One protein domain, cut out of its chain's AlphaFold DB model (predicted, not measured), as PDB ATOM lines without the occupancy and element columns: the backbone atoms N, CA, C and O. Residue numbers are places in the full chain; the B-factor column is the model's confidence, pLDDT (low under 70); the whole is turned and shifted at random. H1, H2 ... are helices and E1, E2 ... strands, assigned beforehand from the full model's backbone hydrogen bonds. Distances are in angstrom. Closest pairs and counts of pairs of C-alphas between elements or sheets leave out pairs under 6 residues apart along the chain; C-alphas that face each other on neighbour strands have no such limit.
ATOM      1  N   LYS A 634      54.271  -7.762 168.665       71.50
ATOM      2  CA  LYS A 634      53.982  -9.204 168.744       71.50
ATOM      3  C   LYS A 634      54.244  -9.670 170.174       71.50
ATOM      4  O   LYS A 634      55.306  -9.363 170.714       71.50
ATOM      5  N   VAL A 635      53.293 -10.392 170.771       71.38
ATOM      6  CA  VAL A 635      53.461 -11.009 172.094       71.38
ATOM      7  C   VAL A 635      53.378 -12.526 171.971       71.38
ATOM      8  O   VAL A 635      52.397 -13.047 171.439       71.38
ATOM      9  N   GLU A 636      54.399 -13.229 172.457       77.88
ATOM     10  CA  GLU A 636      54.398 -14.693 172.554       77.88
ATOM     11  C   GLU A 636      54.562 -15.132 174.005       77.88
ATOM     12  O   GLU A 636      55.376 -14.555 174.726       77.88
ATOM     13  N   VAL A 637      53.830 -16.166 174.419       79.62
ATOM     14  CA  VAL A 637      54.027 -16.846 175.707       79.62
ATOM     15  C   VAL A 637      54.419 -18.287 175.420       79.62
ATOM     16  O   VAL A 637      53.680 -18.998 174.749       79.62
ATOM     17  N   ASP A 638      55.612 -18.697 175.852       83.94
ATOM     18  CA  ASP A 638      56.179 -20.034 175.598       83.94
ATOM     19  C   ASP A 638      56.127 -20.481 174.116       83.94
ATOM     20  O   ASP A 638      56.039 -21.666 173.798       83.94
ATOM     21  N   GLY A 639      56.225 -19.517 173.191       70.19
ATOM     22  CA  GLY A 639      56.200 -19.742 171.740       70.19
ATOM     23  C   GLY A 639      54.805 -19.726 171.103       70.19
ATOM     24  O   GLY A 639      54.699 -19.868 169.886       70.19
ATOM     25  N   GLU A 640      53.741 -19.521 171.883       71.38
ATOM     26  CA  GLU A 640      52.383 -19.322 171.376       71.38
ATOM     27  C   GLU A 640      52.093 -17.826 171.186       71.38
ATOM     28  O   GLU A 640      52.265 -17.027 172.109       71.38
ATOM     29  N   VAL A 641      51.662 -17.426 169.984       60.91
ATOM     30  CA  VAL A 641      51.331 -16.026 169.662       60.91
ATOM     31  C   VAL A 641      49.975 -15.672 170.272       60.91
ATOM     32  O   VAL A 641      48.940 -16.139 169.802       60.91
ATOM     33  N   ILE A 642      49.969 -14.796 171.278       61.88
ATOM     34  CA  ILE A 642      48.747 -14.330 171.943       61.88
ATOM     35  C   ILE A 642      48.466 -12.905 171.467       61.88
ATOM     36  O   ILE A 642      48.913 -11.924 172.059       61.88
ATOM     37  N   ALA A 643      47.750 -12.761 170.355       47.91
ATOM     38  CA  ALA A 643      47.312 -11.440 169.923       47.91
ATOM     39  C   ALA A 643      46.137 -10.972 170.796       47.91
ATOM     40  O   ALA A 643      45.093 -11.615 170.797       47.91
ATOM     41  N   THR A 644      46.273  -9.842 171.498       50.88
ATOM     42  CA  THR A 644      45.267  -8.755 171.489       50.88
ATOM     43  C   THR A 644      45.727  -7.512 172.265       50.88
ATOM     44  O   THR A 644      46.218  -7.581 173.385       50.88
ATOM     45  N   ARG A 645      45.463  -6.333 171.682       46.62
ATOM     46  CA  ARG A 645      45.514  -5.011 172.340       46.62
ATOM     47  C   ARG A 645      44.256  -4.734 173.185       46.62
ATOM     48  O   ARG A 645      44.222  -3.760 173.919       46.62
ATOM     49  N   ALA A 646      43.239  -5.597 173.128       45.41
ATOM     50  CA  ALA A 646      41.901  -5.382 173.697       45.41
ATOM     51  C   ALA A 646      41.811  -5.368 175.243       45.41
ATOM     52  O   ALA A 646      40.731  -5.154 175.778       45.41
ATOM     53  N   GLN A 647      42.918  -5.560 175.970       52.94
ATOM     54  CA  GLN A 647      42.947  -5.602 177.441       52.94
ATOM     55  C   GLN A 647      43.681  -4.408 178.083       52.94
ATOM     56  O   GLN A 647      43.997  -4.448 179.270       52.94
ATOM     57  N   THR A 648      43.977  -3.341 177.328       58.00
ATOM     58  CA  THR A 648      44.910  -2.288 177.780       58.00
ATOM     59  C   THR A 648      44.441  -1.549 179.038       58.00
ATOM     60  O   THR A 648      45.260  -1.269 179.901       58.00
ATOM     61  N   GLU A 649      43.146  -1.258 179.194       56.84
ATOM     62  CA  GLU A 649      42.658  -0.476 180.345       56.84
ATOM     63  C   GLU A 649      42.614  -1.293 181.649       56.84
ATOM     64  O   GLU A 649      43.052  -0.817 182.700       56.84
ATOM     65  N   GLU A 650      42.159  -2.549 181.588       67.56
ATOM     66  CA  GLU A 650      42.136  -3.455 182.744       67.56
ATOM     67  C   GLU A 650      43.559  -3.864 183.158       67.56
ATOM     68  O   GLU A 650      43.900  -3.840 184.343       67.56
ATOM     69  N   ALA A 651      44.426  -4.145 182.178       73.56
ATOM     70  CA  ALA A 651      45.827  -4.456 182.425       73.56
ATOM     71  C   ALA A 651      46.605  -3.249 182.972       73.56
ATOM     72  O   ALA A 651      47.407  -3.423 183.886       73.56
ATOM     73  N   ALA A 652      46.358  -2.029 182.478       76.50
ATOM     74  CA  ALA A 652      47.010  -0.817 182.985       76.50
ATOM     75  C   ALA A 652      46.672  -0.573 184.462       76.50
ATOM     76  O   ALA A 652      47.570  -0.325 185.270       76.50
ATOM     77  N   SER A 653      45.397  -0.750 184.830       79.44
ATOM     78  CA  SER A 653      44.941  -0.679 186.222       79.44
ATOM     79  C   SER A 653      45.611  -1.742 187.099       79.44
ATOM     80  O   SER A 653      46.164  -1.413 188.148       79.44
ATOM     81  N   ALA A 654      45.648  -3.002 186.646       81.88
ATOM     82  CA  ALA A 654      46.305  -4.086 187.376       81.88
ATOM     83  C   ALA A 654      47.808  -3.826 187.578       81.88
ATOM     84  O   ALA A 654      48.334  -4.068 188.663       81.88
ATOM     85  N   LEU A 655      48.488  -3.305 186.552       83.88
ATOM     86  CA  LEU A 655      49.923  -3.007 186.547       83.88
ATOM     87  C   LEU A 655      50.284  -1.691 187.260       83.88
ATOM     88  O   LEU A 655      51.469  -1.418 187.455       83.88
ATOM     89  N   GLY A 656      49.291  -0.885 187.655       85.94
ATOM     90  CA  GLY A 656      49.497   0.417 188.288       85.94
ATOM     91  C   GLY A 656      50.165   1.443 187.367       85.94
ATOM     92  O   GLY A 656      50.943   2.269 187.842       85.94
ATOM     93  N   VAL A 657      49.901   1.370 186.059       81.81
ATOM     94  CA  VAL A 657      50.452   2.279 185.041       81.81
ATOM     95  C   VAL A 657      49.340   3.046 184.334       81.81
ATOM     96  O   VAL A 657      48.189   2.608 184.317       81.81
ATOM     97  N   SER A 658      49.657   4.208 183.760       77.56
ATOM     98  CA  SER A 658      48.673   4.932 182.956       77.56
ATOM     99  C   SER A 658      48.401   4.163 181.656       77.56
ATOM    100  O   SER A 658      49.303   3.545 181.088       77.56
ATOM    101  N   ALA A 659      47.161   4.196 181.159       70.31
ATOM    102  CA  ALA A 659      46.803   3.513 179.912       70.31
ATOM    103  C   ALA A 659      47.589   4.040 178.692       70.31
ATOM    104  O   ALA A 659      47.740   3.318 177.712       70.31
ATOM    105  N   GLY A 660      48.108   5.275 178.761       71.69
ATOM    106  CA  GLY A 660      48.967   5.861 177.727       71.69
ATOM    107  C   GLY A 660      50.415   5.361 177.760       71.69
ATOM    108  O   GLY A 660      51.079   5.392 176.729       71.69
ATOM    109  N   ASP A 661      50.883   4.859 178.907       79.62
ATOM    110  CA  ASP A 661      52.246   4.335 179.071       79.62
ATOM    111  C   ASP A 661      52.335   2.825 178.796       79.62
ATOM    112  O   ASP A 661      53.438   2.286 178.680       79.62
ATOM    113  N   LEU A 662      51.195   2.128 178.704       81.75
ATOM    114  CA  LEU A 662      51.129   0.691 178.443       81.75
ATOM    115  C   LEU A 662      51.110   0.402 176.936       81.75
ATOM    116  O   LEU A 662      50.153   0.719 176.233       81.75
ATOM    117  N   ILE A 663      52.159  -0.259 176.454       81.75
ATOM    118  CA  ILE A 663      52.373  -0.542 175.029       81.75
ATOM    119  C   ILE A 663      51.724  -1.865 174.630       81.75
ATOM    120  O   ILE A 663      51.047  -1.959 173.607       81.75
ATOM    121  N   ALA A 664      51.906  -2.887 175.465       84.38
ATOM    122  CA  ALA A 664      51.262  -4.185 175.338       84.38
ATOM    123  C   ALA A 664      51.185  -4.863 176.704       84.38
ATOM    124  O   ALA A 664      52.031  -4.622 177.566       84.38
ATOM    125  N   ALA A 665      50.203  -5.739 176.889       83.94
ATOM    126  CA  ALA A 665      50.114  -6.595 178.060       83.94
ATOM    127  C   ALA A 665      49.591  -7.978 177.685       83.94
ATOM    128  O   ALA A 665      48.862  -8.126 176.706       83.94
ATOM    129  N   VAL A 666      49.948  -8.971 178.491       85.75
ATOM    130  CA  VAL A 666      49.420 -10.329 178.407       85.75
ATOM    131  C   VAL A 666      49.029 -10.817 179.795       85.75
ATOM    132  O   VAL A 666      49.775 -10.639 180.762       85.75
ATOM    133  N   ALA A 667      47.846 -11.420 179.890       85.69
ATOM    134  CA  ALA A 667      47.402 -12.149 181.066       85.69
ATOM    135  C   ALA A 667      47.638 -13.647 180.840       85.69
ATOM    136  O   ALA A 667      47.107 -14.235 179.902       85.69
ATOM    137  N   VAL A 668      48.429 -14.261 181.712       83.50
ATOM    138  CA  VAL A 668      48.719 -15.695 181.711       83.50
ATOM    139  C   VAL A 668      47.891 -16.352 182.810       83.50
ATOM    140  O   VAL A 668      47.819 -15.855 183.941       83.50
ATOM    141  N   ALA A 669      47.224 -17.454 182.467       84.75
ATOM    142  CA  ALA A 669      46.432 -18.234 183.412       84.75
ATOM    143  C   ALA A 669      47.294 -18.716 184.601       84.75
ATOM    144  O   ALA A 669      48.516 -18.810 184.472       84.75
ATOM    145  N   PRO A 670      46.686 -19.022 185.764       85.69
ATOM    146  CA  PRO A 670      47.425 -19.519 186.919       85.69
ATOM    147  C   PRO A 670      48.324 -20.711 186.572       85.69
ATOM    148  O   PRO A 670      47.854 -21.721 186.053       85.69
ATOM    149  N   SER A 671      49.610 -20.588 186.890       83.69
ATOM    150  CA  SER A 671      50.636 -21.615 186.707       83.69
ATOM    151  C   SER A 671      51.607 -21.541 187.882       83.69
ATOM    152  O   SER A 671      51.812 -20.464 188.435       83.69
ATOM    153  N   ASP A 672      52.207 -22.666 188.263       84.81
ATOM    154  CA  ASP A 672      53.329 -22.697 189.213       84.81
ATOM    155  C   ASP A 672      54.687 -22.764 188.486       84.81
ATOM    156  O   ASP A 672      55.743 -22.637 189.106       84.81
ATOM    157  N   ASN A 673      54.670 -22.942 187.160       89.62
ATOM    158  CA  ASN A 673      55.871 -23.055 186.341       89.62
ATOM    159  C   ASN A 673      56.281 -21.688 185.777       89.62
ATOM    160  O   ASN A 673      55.417 -20.951 185.293       89.62
ATOM    161  N   PRO A 674      57.586 -21.356 185.782       90.94
ATOM    162  CA  PRO A 674      58.092 -20.198 185.061       90.94
ATOM    163  C   PRO A 674      57.758 -20.284 183.572       90.94
ATOM    164  O   PRO A 674      57.850 -21.359 182.984       90.94
ATOM    165  N   PHE A 675      57.443 -19.143 182.972       91.00
ATOM    166  CA  PHE A 675      57.138 -19.023 181.548       91.00
ATOM    167  C   PHE A 675      57.915 -17.861 180.933       91.00
ATOM    168  O   PHE A 675      58.435 -16.981 181.634       91.00
ATOM    169  N   LYS A 676      58.015 -17.870 179.608       91.75
ATOM    170  CA  LYS A 676      58.707 -16.853 178.821       91.75
ATOM    171  C   LYS A 676      57.700 -15.999 178.067       91.75
ATOM    172  O   LYS A 676      56.848 -16.533 177.369       91.75
ATOM    173  N   VAL A 677      57.850 -14.681 178.167       89.31
ATOM    174  CA  VAL A 677      57.105 -13.700 177.374       89.31
ATOM    175  C   VAL A 677      58.058 -13.007 176.410       89.31
ATOM    176  O   VAL A 677      59.081 -12.465 176.830       89.31
ATOM    177  N   LEU A 678      57.727 -13.012 175.124       87.56
ATOM    178  CA  LEU A 678      58.449 -12.279 174.089       87.56
ATOM    179  C   LEU A 678      57.619 -11.075 173.652       87.56
ATOM    180  O   LEU A 678      56.475 -11.249 173.252       87.56
ATOM    181  N   PHE A 679      58.211  -9.886 173.673       87.81
ATOM    182  CA  PHE A 679      57.686  -8.685 173.034       87.81
ATOM    183  C   PHE A 679      58.567  -8.340 171.833       87.81
ATOM    184  O   PHE A 679      59.773  -8.157 171.985       87.81
ATOM    185  N   GLU A 680      57.994  -8.216 170.645       83.50
ATOM    186  CA  GLU A 680      58.696  -7.724 169.454       83.50
ATOM    187  C   GLU A 680      57.995  -6.466 168.963       83.50
ATOM    188  O   GLU A 680      56.825  -6.531 168.592       83.50
ATOM    189  N   ILE A 681      58.691  -5.326 168.999       80.12
ATOM    190  CA  ILE A 681      58.127  -4.026 168.618       80.12
ATOM    191  C   ILE A 681      58.784  -3.455 167.356       80.12
ATOM    192  O   ILE A 681      59.821  -3.944 166.921       80.12
ATOM    193  N   LYS A 682      58.183  -2.442 166.718       75.31
ATOM    194  CA  LYS A 682      58.793  -1.773 165.543       75.31
ATOM    195  C   LYS A 682      59.853  -0.721 165.927       75.31
ATOM    196  O   LYS A 682      60.710  -0.406 165.108       75.31
ATOM    197  N   GLU A 683      59.822  -0.213 167.160       73.06
ATOM    198  CA  GLU A 683      60.718   0.843 167.662       73.06
ATOM    199  C   GLU A 683      61.874   0.281 168.523       73.06
ATOM    200  O   GLU A 683      61.783  -0.840 169.028       73.06
ATOM    201  N   PRO A 684      62.991   1.009 168.707       73.19
ATOM    202  CA  PRO A 684      64.072   0.584 169.597       73.19
ATOM    203  C   PRO A 684      63.605   0.443 171.054       73.19
ATOM    204  O   PRO A 684      62.976   1.340 171.601       73.19
ATOM    205  N   LEU A 685      63.976  -0.650 171.726       77.69
ATOM    206  CA  LEU A 685      63.521  -0.969 173.089       77.69
ATOM    207  C   LEU A 685      64.182  -0.152 174.224       77.69
ATOM    208  O   LEU A 685      63.963  -0.466 175.394       77.69
ATOM    209  N   SER A 686      64.995   0.867 173.918       75.06
ATOM    210  CA  SER A 686      65.794   1.605 174.916       75.06
ATOM    211  C   SER A 686      64.957   2.320 175.975       75.06
ATOM    212  O   SER A 686      65.431   2.504 177.092       75.06
ATOM    213  N   ASP A 687      63.713   2.658 175.637       76.69
ATOM    214  CA  ASP A 687      62.837   3.485 176.465       76.69
ATOM    215  C   ASP A 687      61.718   2.658 177.121       76.69
ATOM    216  O   ASP A 687      60.698   3.208 177.539       76.69
ATOM    217  N   TYR A 688      61.864   1.324 177.186       84.38
ATOM    218  CA  TYR A 688      60.796   0.424 177.632       84.38
ATOM    219  C   TYR A 688      61.179  -0.483 178.817       84.38
ATOM    220  O   TYR A 688      62.162  -1.240 178.820       84.38
ATOM    221  N   GLY A 689      60.310  -0.454 179.823       89.56
ATOM    222  CA  GLY A 689      60.324  -1.280 181.022       89.56
ATOM    223  C   GLY A 689      59.334  -2.441 180.954       89.56
ATOM    224  O   GLY A 689      58.483  -2.518 180.070       89.56
ATOM    225  N   VAL A 690      59.428  -3.349 181.928       92.19
ATOM    226  CA  VAL A 690      58.471  -4.452 182.108       92.19
ATOM    227  C   VAL A 690      57.871  -4.363 183.500       92.19
ATOM    228  O   VAL A 690      58.599  -4.252 184.489       92.19
ATOM    229  N   LYS A 691      56.546  -4.440 183.587       93.50
ATOM    230  CA  LYS A 691      55.807  -4.548 184.846       93.50
ATOM    231  C   LYS A 691      55.134  -5.910 184.921       93.50
ATOM    232  O   LYS A 691      54.626  -6.407 183.919       93.50
ATOM    233  N   VAL A 692      55.138  -6.509 186.111       92.19
ATOM    234  CA  VAL A 692      54.511  -7.809 186.372       92.19
ATOM    235  C   VAL A 692      53.663  -7.731 187.634       92.19
ATOM    236  O   VAL A 692      54.094  -7.163 188.637       92.19
ATOM    237  N   VAL A 693      52.468  -8.316 187.588       93.19
ATOM    238  CA  VAL A 693      51.560  -8.486 188.733       93.19
ATOM    239  C   VAL A 693      51.380  -9.973 188.998       93.19
ATOM    240  O   VAL A 693      51.208 -10.745 188.059       93.19
ATOM    241  N   ASN A 694      51.397 -10.368 190.277       92.62
ATOM    242  CA  ASN A 694      51.349 -11.768 190.721       92.62
ATOM    243  C   ASN A 694      52.478 -12.644 190.140       92.62
ATOM    244  O   ASN A 694      52.300 -13.841 189.955       92.62
ATOM    245  N   GLY A 695      53.648 -12.065 189.881       92.25
ATOM    246  CA  GLY A 695      54.842 -12.785 189.451       92.25
ATOM    247  C   GLY A 695      56.088 -11.919 189.594       92.25
ATOM    248  O   GLY A 695      55.992 -10.722 189.869       92.25
ATOM    249  N   THR A 696      57.254 -12.525 189.394       93.69
ATOM    250  CA  THR A 696      58.555 -11.854 189.474       93.69
ATOM    251  C   THR A 696      59.320 -12.080 188.179       93.69
ATOM    252  O   THR A 696      59.440 -13.215 187.721       93.69
ATOM    253  N   VAL A 697      59.864 -11.008 187.597       94.50
ATOM    254  CA  VAL A 697      60.794 -11.116 186.464       94.50
ATOM    255  C   VAL A 697      62.092 -11.751 186.961       94.50
ATOM    256  O   VAL A 697      62.752 -11.194 187.836       94.50
ATOM    257  N   THR A 698      62.456 -12.909 186.417       93.56
ATOM    258  CA  THR A 698      63.689 -13.627 186.774       93.56
ATOM    259  C   THR A 698      64.822 -13.370 185.787       93.56
ATOM    260  O   THR A 698      65.986 -13.425 186.176       93.56
ATOM    261  N   SER A 699      64.508 -13.048 184.529       93.56
ATOM    262  CA  SER A 699      65.494 -12.610 183.540       93.56
ATOM    263  C   SER A 699      64.873 -11.678 182.493       93.56
ATOM    264  O   SER A 699      63.674 -11.746 182.211       93.56
ATOM    265  N   LYS A 700      65.699 -10.776 181.946       93.38
ATOM    266  CA  LYS A 700      65.355  -9.825 180.877       93.38
ATOM    267  C   LYS A 700      66.476  -9.848 179.836       93.38
ATOM    268  O   LYS A 700      67.624  -9.585 180.189       93.38
ATOM    269  N   VAL A 701      66.159 -10.133 178.575       91.25
ATOM    270  CA  VAL A 701      67.118 -10.130 177.459       91.25
ATOM    271  C   VAL A 701      66.582  -9.233 176.348       91.25
ATOM    272  O   VAL A 701      65.477  -9.438 175.859       91.25
ATOM    273  N   VAL A 702      67.362  -8.228 175.951       89.44
ATOM    274  CA  VAL A 702      67.026  -7.311 174.849       89.44
ATOM    275  C   VAL A 702      67.922  -7.632 173.657       89.44
ATOM    276  O   VAL A 702      69.142  -7.677 173.803       89.44
ATOM    277  N   SER A 703      67.330  -7.836 172.481       84.81
ATOM    278  CA  SER A 703      68.040  -8.069 171.222       84.81
ATOM    279  C   SER A 703      67.377  -7.274 170.099       84.81
ATOM    280  O   SER A 703      66.350  -7.675 169.551       84.81
ATOM    281  N   GLY A 704      67.940  -6.103 169.788       86.56
ATOM    282  CA  GLY A 704      67.376  -5.177 168.805       86.56
ATOM    283  C   GLY A 704      65.984  -4.698 169.216       86.56
ATOM    284  O   GLY A 704      65.829  -3.978 170.200       86.56
ATOM    285  N   ASN A 705      64.977  -5.115 168.458       85.56
ATOM    286  CA  ASN A 705      63.572  -4.784 168.665       85.56
ATOM    287  C   ASN A 705      62.787  -5.884 169.413       85.56
ATOM    288  O   ASN A 705      61.560  -5.821 169.512       85.56
ATOM    289  N   ARG A 706      63.494  -6.897 169.935       88.00
ATOM    290  CA  ARG A 706      62.937  -8.014 170.705       88.00
ATOM    291  C   ARG A 706      63.324  -7.928 172.175       88.00
ATOM    292  O   ARG A 706      64.499  -7.783 172.510       88.00
ATOM    293  N   LEU A 707      62.331  -8.068 173.041       89.81
ATOM    294  CA  LEU A 707      62.464  -8.153 174.484       89.81
ATOM    295  C   LEU A 707      61.923  -9.494 174.959       89.81
ATOM    296  O   LEU A 707      60.738  -9.779 174.845       89.81
ATOM    297  N   GLU A 708      62.794 -10.287 175.554       92.06
ATOM    298  CA  GLU A 708      62.457 -11.550 176.182       92.06
ATOM    299  C   GLU A 708      62.464 -11.397 177.702       92.06
ATOM    300  O   GLU A 708      63.413 -10.867 178.285       92.06
ATOM    301  N   VAL A 709      61.394 -11.862 178.341       93.50
ATOM    302  CA  VAL A 709      61.184 -11.775 179.786       93.50
ATOM    303  C   VAL A 709      60.851 -13.157 180.317       93.50
ATOM    304  O   VAL A 709      59.867 -13.762 179.896       93.50
ATOM    305  N   GLN A 710      61.627 -13.644 181.278       95.19
ATOM    306  CA  GLN A 710      61.261 -14.837 182.033       95.19
ATOM    307  C   GLN A 710      60.553 -14.433 183.322       95.19
ATOM    308  O   GLN A 710      61.028 -13.559 184.053       95.19
ATOM    309  N   VAL A 711      59.406 -15.055 183.591       94.56
ATOM    310  CA  VAL A 711      58.542 -14.707 184.719       94.56
ATOM    311  C   VAL A 711      58.287 -15.939 185.575       94.56
ATOM    312  O   VAL A 711      57.830 -16.965 185.082       94.56
ATOM    313  N   ALA A 712      58.569 -15.825 186.872       94.31
ATOM    314  CA  ALA A 712      58.162 -16.799 187.877       94.31
ATOM    315  C   ALA A 712      56.796 -16.387 188.461       94.31
ATOM    316  O   ALA A 712      56.705 -15.307 189.055       94.31
ATOM    317  N   PRO A 713      55.734 -17.194 188.295       92.50
ATOM    318  CA  PRO A 713      54.405 -16.863 188.804       92.50
ATOM    319  C   PRO A 713      54.316 -16.991 190.332       92.50
ATOM    320  O   PRO A 713      54.988 -17.813 190.955       92.50
ATOM    321  N   ALA A 714      53.444 -16.193 190.951       89.00
ATOM    322  CA  ALA A 714      53.003 -16.412 192.321       89.00
ATOM    323  C   ALA A 714      51.935 -17.515 192.328       89.00
ATOM    324  O   ALA A 714      50.929 -17.411 191.624       89.00
ATOM    325  N   SER A 715      52.154 -18.554 193.137       86.62
ATOM    326  CA  SER A 715      51.356 -19.786 193.095       86.62
ATOM    327  C   SER A 715      49.842 -19.545 193.138       86.62
ATOM    328  O   SER A 715      49.330 -18.766 193.952       86.62
ATOM    329  N   GLY A 716      49.129 -20.227 192.237       84.50
ATOM    330  CA  GLY A 716      47.668 -20.220 192.155       84.50
ATOM    331  C   GLY A 716      47.028 -18.905 191.690       84.50
ATOM    332  O   GLY A 716      45.823 -18.729 191.878       84.50
ATOM    333  N   ARG A 717      47.787 -17.968 191.103       85.12
ATOM    334  CA  ARG A 717      47.263 -16.682 190.604       85.12
ATOM    335  C   ARG A 717      47.581 -16.466 189.132       85.12
ATOM    336  O   ARG A 717      48.634 -16.872 188.657       85.12
ATOM    337  N   SER A 718      46.677 -15.788 188.427       87.12
ATOM    338  CA  SER A 718      46.950 -15.295 187.078       87.12
ATOM    339  C   SER A 718      48.005 -14.195 187.128       87.12
ATOM    340  O   SER A 718      48.000 -13.354 188.036       87.12
ATOM    341  N   VAL A 719      48.899 -14.205 186.144       88.38
ATOM    342  CA  VAL A 719      50.009 -13.257 186.034       88.38
ATOM    343  C   VAL A 719      49.718 -12.282 184.909       88.38
ATOM    344  O   VAL A 719      49.347 -12.702 183.820       88.38
ATOM    345  N   VAL A 720      49.907 -10.988 185.151       89.44
ATOM    346  CA  VAL A 720      49.826  -9.967 184.095       89.44
ATOM    347  C   VAL A 720      51.224  -9.422 183.850       89.44
ATOM    348  O   VAL A 720      51.877  -8.991 184.799       89.44
ATOM    349  N   VAL A 721      51.679  -9.446 182.600       90.50
ATOM    350  CA  VAL A 721      52.988  -8.936 182.169       90.50
ATOM    351  C   VAL A 721      52.754  -7.818 181.162       90.50
ATOM    352  O   VAL A 721      52.090  -8.043 180.155       90.50
ATOM    353  N   GLY A 722      53.282  -6.622 181.421       90.00
ATOM    354  CA  GLY A 722      53.119  -5.455 180.554       90.00
ATOM    355  C   GLY A 722      54.439  -4.816 180.139       90.00
ATOM    356  O   GLY A 722      55.329  -4.639 180.972       90.00
ATOM    357  N   LEU A 723      54.534  -4.436 178.865       89.94
ATOM    358  CA  LEU A 723      55.583  -3.582 178.310       89.94
ATOM    359  C   LEU A 723      55.167  -2.119 178.480       89.94
ATOM    360  O   LEU A 723      54.113  -1.717 177.984       89.94
ATOM    361  N   VAL A 724      55.980  -1.329 179.174       89.44
ATOM    362  CA  VAL A 724      55.644   0.050 179.557       89.44
ATOM    363  C   VAL A 724      56.715   1.022 179.089       89.44
ATOM    364  O   VAL A 724      57.890   0.673 179.091       89.44
ATOM    365  N   LYS A 725      56.338   2.239 178.703       84.69
ATOM    366  CA  LYS A 725      57.303   3.296 178.386       84.69
ATOM    367  C   LYS A 725      57.904   3.843 179.685       84.69
ATOM    368  O   LYS A 725      57.176   4.299 180.564       84.69
ATOM    369  N   GLU A 726      59.222   3.764 179.848       78.00
ATOM    370  CA  GLU A 726      59.920   4.352 180.991       78.00
ATOM    371  C   GLU A 726      60.139   5.846 180.730       78.00
ATOM    372  O   GLU A 726      60.852   6.244 179.811       78.00
TER     373      GLU A 726
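Overview. This is residues 634 to 726 of the 774 residues of an uncharacterized protein of Thermovibrio ammonificans (strain DSM 15698 / JCM 12110 / HB-1) (UniProt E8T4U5). The domain is a sandwich, two antiparallel sheets face to face with their strands at 27 degrees to one another, and one short helix, H1, packs across the smaller sheet on the face turned away from the larger one. The larger sheet has the order E1 - E3 - E6 - E5, the smaller E2 - E7 - E4, and residues 638 to 647 run from E1 at the edge of the larger sheet to H1. The printed part has 93 residues with one named helix and seven named strands, in the order E1 H1 E2 E3 E4 E5 E6 E7, and its class is mostly strand. It is compact and rounded, with a radius of gyration of the C-alphas of 12.0 A and spans of 35 by 26 by 21 A.

Along the chain. E1 is residues 634 to 637, 10.3 A long, beginning at C-alpha 634 (53.982, -9.204, 168.744). H1 is residues 648 to 655, 10.1 A, beginning at C-alpha 648 (44.910, -2.288, 177.780). E2 is residues 662 to 668, 16.9 A; E3 is residues 675 to 681, 19.8 A; E4 is residues 688 to 693, 17.0 A. E5, residues 695 to 703, measures 23.0 A and bends by 58 degrees at residue 698. E6 is residues 706 to 713, 21.9 A. E7 is residues 719 to 725, 19.6 A, ending at C-alpha 725 (57.303, 3.296, 178.386).

Arrangement. In the twisted larger sheet, the edge strand E1 is antiparallel to E3, with N 634 and O 680 2.8 A apart. Residues 636 to 637 of E1 also pair, antiparallel, with residues 640 to 641. E3 and E6 are antiparallel, with N 677 and O 709 at 2.8 A. E5 and E6 form a hairpin, with N 698 and O 710 at 2.8 A. In the smaller sheet E7 is the inner strand, antiparallel to E2, with N 666 and O 721 at 2.9 A, and to E4, with N 691 and O 722 at 2.9 A. The sheets make 50 pairs of C-alphas within 10 A; the closest C-alphas of E3 and E7 are those of Phe 679 and Leu 723, 7.6 A apart. H1 is on the smaller sheet at a height of 7.9 A, across the strands, at 74 degrees to E2 on the local plane. The closest C-alphas of H1 and E2 are those of Ala 652 and Leu 662, 6.3 A apart. In H1 every O i to N i+4 pair is within hydrogen-bond range. H1 is apart from E3, E5 and E6.

Size, cuts and confidence. The two C-alphas farthest apart, those of Glu 683 and Gly 716, are 34.8 A from each other. The printed part has no cut and no long link; the links E4 to E5, E5 to E6 and E6 to E7 are tight. The mean pLDDT of the printed part is 81.9, and residues 641 to 650 are under 70.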